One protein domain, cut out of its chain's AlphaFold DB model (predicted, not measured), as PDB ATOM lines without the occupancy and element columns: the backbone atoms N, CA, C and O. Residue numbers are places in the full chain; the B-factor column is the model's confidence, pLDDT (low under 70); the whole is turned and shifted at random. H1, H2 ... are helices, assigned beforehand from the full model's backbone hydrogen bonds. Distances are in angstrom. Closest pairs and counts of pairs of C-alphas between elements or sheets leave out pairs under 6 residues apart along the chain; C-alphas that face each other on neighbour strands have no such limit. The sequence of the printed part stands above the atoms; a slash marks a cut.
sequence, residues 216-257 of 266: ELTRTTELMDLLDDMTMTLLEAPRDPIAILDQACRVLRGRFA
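This is residues 216 to 257 of the 266 residues of the protein "PAS fold-4 domain-containing protein" of Streptomyces rimosus subsp. rimosus (strain ATCC 10970 / DSM 40260 / JCM 4667 / NRRL 2234) (UniProt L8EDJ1). This is a helical hairpin with arms of unequal length: the long helix H1 runs out, the chain turns through four residues, and the shorter helix H2 folds back beside it. The first residues of H1, 216 to 221, stick out past H2 and stand free. The printed part has 42 residues, with two named helices in the order H1, H2 and no named strand; its class is all helix. It is only just loose, close to compact, with a radius of gyration of the C-alphas of 11.3 A. The C-alphas span 37 by 18 by 9 A, only just a rod.

Find C-alpha 216 at (3.402, 30.866, -16.307); from there H1, residues 216 to 236, runs 30.3 A to C-alpha 236 at (-24.541, 24.415, -6.380). Then look at C-alpha 241, where H2, residues 241 to 255, begins; it runs 21.8 A to C-alpha 255 at (-10.905, 22.712, -18.829).

Start from H1 and look at its residues 226 to 234, with which alone it touches H2. The closest C-alphas of the two helices are those of Met 230 and Val 251, 6.4 A apart. Their lines stand at a shallow tilt of 23 degrees and run opposite ways, and the two form a helical hairpin. Along the backbones of H1 and H2, every O i to N i+4 pair is within hydrogen-bond range.

The two C-alphas farthest apart are those of Glu 216 and Asp 240, at 36.8 A. The printed part has no cut, and the link from H1 to H2, 4 residues, is tight. In the B-factor column you will find a mean pLDDT of 85.1 for the printed part of this model, with residues 216 to 217 under 70.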
ATOM      1  N   GLU A 216       3.611  31.283 -17.699       63.16
ATOM      2  CA  GLU A 216       3.402  30.866 -16.307       63.16
ATOM      3  C   GLU A 216       2.254  31.636 -15.640       63.16
ATOM      4  O   GLU A 216       1.436  31.034 -14.943       63.16
ATOM      5  N   LEU A 217       2.136  32.942 -15.909       64.19
ATOM      6  CA  LEU A 217       1.013  33.754 -15.432       64.19
ATOM      7  C   LEU A 217      -0.314  33.293 -16.040       64.19
ATOM      8  O   LEU A 217      -1.261  33.068 -15.294       64.19
ATOM      9  N   THR A 218      -0.368  33.058 -17.355       72.62
ATOM     10  CA  THR A 218      -1.577  32.536 -18.014       72.62
ATOM     11  C   THR A 218      -1.992  31.190 -17.430       72.62
ATOM     12  O   THR A 218      -3.162  30.994 -17.122       72.62
ATOM     13  N   ARG A 219      -1.033  30.288 -17.187       74.19
ATOM     14  CA  ARG A 219      -1.313  28.982 -16.575       74.19
ATOM     15  C   ARG A 219      -1.828  29.106 -15.141       74.19
ATOM     16  O   ARG A 219      -2.673  28.323 -14.720       74.19
ATOM     17  N   THR A 220      -1.314  30.076 -14.389       78.38
ATOM     18  CA  THR A 220      -1.774  30.345 -13.021       78.38
ATOM     19  C   THR A 220      -3.204  30.884 -13.031       78.38
ATOM     20  O   THR A 220      -4.021  30.420 -12.243       78.38
ATOM     21  N   THR A 221      -3.541  31.782 -13.962       80.94
ATOM     22  CA  THR A 221      -4.917  32.267 -14.154       80.94
ATOM     23  C   THR A 221      -5.862  31.138 -14.565       80.94
ATOM     24  O   THR A 221      -6.919  30.987 -13.968       80.94
ATOM     25  N   GLU A 222      -5.460  30.285 -15.511       82.06
ATOM     26  CA  GLU A 222      -6.261  29.130 -15.943       82.06
ATOM     27  C   GLU A 222      -6.544  28.145 -14.796       82.06
ATOM     28  O   GLU A 222      -7.630  27.569 -14.731       82.06
ATOM     29  N   LEU A 223      -5.587  27.961 -13.877       85.94
ATOM     30  CA  LEU A 223      -5.771  27.143 -12.676       85.94
ATOM     31  C   LEU A 223      -6.706  27.798 -11.652       85.94
ATOM     32  O   LEU A 223      -7.486  27.085 -11.026       85.94
ATOM     33  N   MET A 224      -6.632  29.120 -11.473       88.44
ATOM     34  CA  MET A 224      -7.540  29.847 -10.576       88.44
ATOM     35  C   MET A 224      -8.979  29.801 -11.093       88.44
ATOM     36  O   MET A 224      -9.869  29.420 -10.343       88.44
ATOM     37  N   ASP A 225      -9.195  30.048 -12.387       88.00
ATOM     38  CA  ASP A 225     -10.526  29.952 -12.992       88.00
ATOM     39  C   ASP A 225     -11.119  28.537 -12.866       88.00
ATOM     40  O   ASP A 225     -12.312  28.370 -12.636       88.00
ATOM     41  N   LEU A 226     -10.290  27.496 -13.023       91.56
ATOM     42  CA  LEU A 226     -10.722  26.110 -12.844       91.56
ATOM     43  C   LEU A 226     -11.138  25.826 -11.396       91.56
ATOM     44  O   LEU A 226     -12.115  25.113 -11.167       91.56
ATOM     45  N   LEU A 227     -10.378  26.341 -10.425       93.12
ATOM     46  CA  LEU A 227     -10.705  26.207  -9.006       93.12
ATOM     47  C   LEU A 227     -12.013  26.922  -8.673       93.12
ATOM     48  O   LEU A 227     -12.833  26.353  -7.953       93.12
ATOM     49  N   ASP A 228     -12.228  28.116  -9.219       91.94
ATOM     50  CA  ASP A 228     -13.456  28.883  -9.019       91.94
ATOM     51  C   ASP A 228     -14.669  28.161  -9.625       91.94
ATOM     52  O   ASP A 228     -15.653  27.923  -8.919       91.94
ATOM     53  N   ASP A 229     -14.573  27.699 -10.877       89.62
ATOM     54  CA  ASP A 229     -15.633  26.929 -11.541       89.62
ATOM     55  C   ASP A 229     -15.962  25.641 -10.776       89.62
ATOM     56  O   ASP A 229     -17.133  25.303 -10.581       89.62
ATOM     57  N   MET A 230     -14.938  24.912 -10.323       91.94
ATOM     58  CA  MET A 230     -15.107  23.684  -9.546       91.94
ATOM     59  C   MET A 230     -15.768  23.971  -8.195       91.94
ATOM     60  O   MET A 230     -16.660  23.239  -7.771       91.94
ATOM     61  N   THR A 231     -15.369  25.054  -7.530       92.62
ATOM     62  CA  THR A 231     -15.930  25.455  -6.237       92.62
ATOM     63  C   THR A 231     -17.396  25.844  -6.379       92.62
ATOM     64  O   THR A 231     -18.233  25.326  -5.642       92.62
ATOM     65  N   MET A 232     -17.730  26.686  -7.360       91.69
ATOM     66  CA  MET A 232     -19.113  27.072  -7.648       91.69
ATOM     67  C   MET A 232     -19.968  25.846  -7.971       91.69
ATOM     68  O   MET A 232     -21.037  25.650  -7.398       91.69
ATOM     69  N   THR A 233     -19.435  24.957  -8.803       91.62
ATOM     70  CA  THR A 233     -20.093  23.712  -9.184       91.62
ATOM     71  C   THR A 233     -20.390  22.806  -7.988       91.62
ATOM     72  O   THR A 233     -21.478  22.241  -7.908       91.62
ATOM     73  N   LEU A 234     -19.452  22.661  -7.048       89.88
ATOM     74  CA  LEU A 234     -19.647  21.845  -5.846       89.88
ATOM     75  C   LEU A 234     -20.620  22.490  -4.850       89.88
ATOM     76  O   LEU A 234     -21.341  21.773  -4.161       89.88
ATOM     77  N   LEU A 235     -20.654  23.823  -4.778       90.69
ATOM     78  CA  LEU A 235     -21.577  24.561  -3.912       90.69
ATOM     79  C   LEU A 235     -23.023  24.522  -4.422       90.69
ATOM     80  O   LEU A 235     -23.952  24.511  -3.614       90.69
ATOM     81  N   GLU A 236     -23.219  24.482  -5.740       87.62
ATOM     82  CA  GLU A 236     -24.541  24.415  -6.380       87.62
ATOM     83  C   GLU A 236     -25.040  22.980  -6.603       87.62
ATOM     84  O   GLU A 236     -26.205  22.771  -6.957       87.62
ATOM     85  N   ALA A 237     -24.181  21.978  -6.402       82.56
ATOM     86  CA  ALA A 237     -24.528  20.597  -6.686       82.56
ATOM     87  C   ALA A 237     -25.629  20.056  -5.743       82.56
ATOM     88  O   ALA A 237     -25.647  20.345  -4.541       82.56
ATOM     89  N   PRO A 238     -26.552  19.223  -6.260       77.25
ATOM     90  CA  PRO A 238     -27.545  18.536  -5.438       77.25
ATOM     91  C   PRO A 238     -26.868  17.577  -4.446       77.25
ATOM     92  O   PRO A 238     -25.783  17.072  -4.707       77.25
ATOM     93  N   ARG A 239     -27.523  17.257  -3.319       79.94
ATOM     94  CA  ARG A 239     -26.965  16.391  -2.248       79.94
ATOM     95  C   ARG A 239     -26.803  14.904  -2.623       79.94
ATOM     96  O   ARG A 239     -26.644  14.072  -1.735       79.94
ATOM     97  N   ASP A 240     -26.879  14.570  -3.906       88.38
ATOM     98  CA  ASP A 240     -26.660  13.219  -4.414       88.38
ATOM     99  C   ASP A 240     -25.173  13.025  -4.782       88.38
ATOM    100  O   ASP A 240     -24.684  13.702  -5.691       88.38
ATOM    101  N   PRO A 241     -24.440  12.110  -4.115       83.62
ATOM    102  CA  PRO A 241     -23.009  11.901  -4.344       83.62
ATOM    103  C   PRO A 241     -22.639  11.562  -5.792       83.62
ATOM    104  O   PRO A 241     -21.583  11.977  -6.268       83.62
ATOM    105  N   ILE A 242     -23.505  10.839  -6.509       85.38
ATOM    106  CA  ILE A 242     -23.253  10.449  -7.903       85.38
ATOM    107  C   ILE A 242     -23.388  11.667  -8.823       85.38
ATOM    108  O   ILE A 242     -22.525  11.900  -9.670       85.38
ATOM    109  N   ALA A 243     -24.425  12.488  -8.627       85.75
ATOM    110  CA  ALA A 243     -24.609  13.727  -9.376       85.75
ATOM    111  C   ALA A 243     -23.483  14.748  -9.129       85.75
ATOM    112  O   ALA A 243     -23.039  15.407 -10.072       85.75
ATOM    113  N   ILE A 244     -22.983  14.848  -7.889       88.81
ATOM    114  CA  ILE A 244     -21.818  15.684  -7.550       88.81
ATOM    115  C   ILE A 244     -20.587  15.214  -8.335       88.81
ATOM    116  O   ILE A 244     -19.895  16.030  -8.946       88.81
ATOM    117  N   LEU A 245     -20.330  13.902  -8.350       89.38
ATOM    118  CA  LEU A 245     -19.176  13.318  -9.030       89.38
ATOM    119  C   LEU A 245     -19.228  13.530 -10.548       89.38
ATOM    120  O   LEU A 245     -18.220  13.895 -11.151       89.38
ATOM    121  N   ASP A 246     -20.397  13.340 -11.163       88.25
ATOM    122  CA  ASP A 246     -20.586  13.552 -12.600       88.25
ATOM    123  C   ASP A 246     -20.361  15.020 -12.990       88.25
ATOM    124  O   ASP A 246     -19.645  15.330 -13.947       88.25
ATOM    125  N   GLN A 247     -20.916  15.946 -12.208       88.75
ATOM    126  CA  GLN A 247     -20.769  17.374 -12.455       88.75
ATOM    127  C   GLN A 247     -19.305  17.836 -12.271       88.75
ATOM    128  O   GLN A 247     -18.779  18.561 -13.117       88.75
ATOM    129  N   ALA A 248     -18.619  17.360 -11.229       89.69
ATOM    130  CA  ALA A 248     -17.191  17.591 -11.007       89.69
ATOM    131  C   ALA A 248     -16.325  17.066 -12.169       89.69
ATOM    132  O   ALA A 248     -15.450  17.768 -12.683       89.69
ATOM    133  N   CYS A 249     -16.607  15.847 -12.641       91.19
ATOM    134  CA  CYS A 249     -15.921  15.261 -13.792       91.19
ATOM    135  C   CYS A 249     -16.124  16.086 -15.068       91.19
ATOM    136  O   CYS A 249     -15.192  16.213 -15.865       91.19
ATOM    137  N   ARG A 250     -17.312  16.674 -15.271       89.19
ATOM    138  CA  ARG A 250     -17.597  17.527 -16.436       89.19
ATOM    139  C   ARG A 250     -16.768  18.812 -16.442       89.19
ATOM    140  O   ARG A 250     -16.234  19.155 -17.497       89.19
ATOM    141  N   VAL A 251     -16.592  19.473 -15.296       91.56
ATOM    142  CA  VAL A 251     -15.740  20.676 -15.179       91.56
ATOM    143  C   VAL A 251     -14.278  20.340 -15.474       91.56
ATOM    144  O   VAL A 251     -13.646  20.967 -16.328       91.56
ATOM    145  N   LEU A 252     -13.761  19.283 -14.843       90.12
ATOM    146  CA  LEU A 252     -12.385  18.828 -15.048       90.12
ATOM    147  C   LEU A 252     -12.135  18.397 -16.496       90.12
ATOM    148  O   LEU A 252     -11.092  18.719 -17.066       90.12
ATOM    149  N   ARG A 253     -13.102  17.730 -17.132       89.25
ATOM    150  CA  ARG A 253     -12.976  17.337 -18.536       89.25
ATOM    151  C   ARG A 253     -13.013  18.528 -19.497       89.25
ATOM    152  O   ARG A 253     -12.352  18.518 -20.528       89.25
ATOM    153  N   GLY A 254     -13.807  19.549 -19.183       83.06
ATOM    154  CA  GLY A 254     -13.965  20.721 -20.043       83.06
ATOM    155  C   GLY A 254     -12.732  21.625 -20.088       83.06
ATOM    156  O   GLY A 254     -12.479  22.246 -21.118       83.06
ATOM    157  N   ARG A 255     -11.976  21.710 -18.984       75.38
ATOM    158  CA  ARG A 255     -10.905  22.712 -18.829       75.38
ATOM    159  C   ARG A 255      -9.534  22.152 -18.435       75.38
ATOM    160  O   ARG A 255      -8.541  22.830 -18.669       75.38
ATOM    161  N   PHE A 256      -9.454  20.956 -17.847       79.00
ATOM    162  CA  PHE A 256      -8.214  20.446 -17.242       79.00
ATOM    163  C   PHE A 256      -7.633  19.211 -17.940       79.00
ATOM    164  O   PHE A 256      -6.417  19.128 -18.119       79.00
ATOM    165  N   ALA A 257      -8.467  18.246 -18.334       77.62
ATOM    166  CA  ALA A 257      -8.002  16.975 -18.889       77.62
ATOM    167  C   ALA A 257      -8.958  16.399 -19.939       77.62
ATOM    168  O   ALA A 257     -10.166  16.505 -19.812       77.62
TER     169      ALA A 257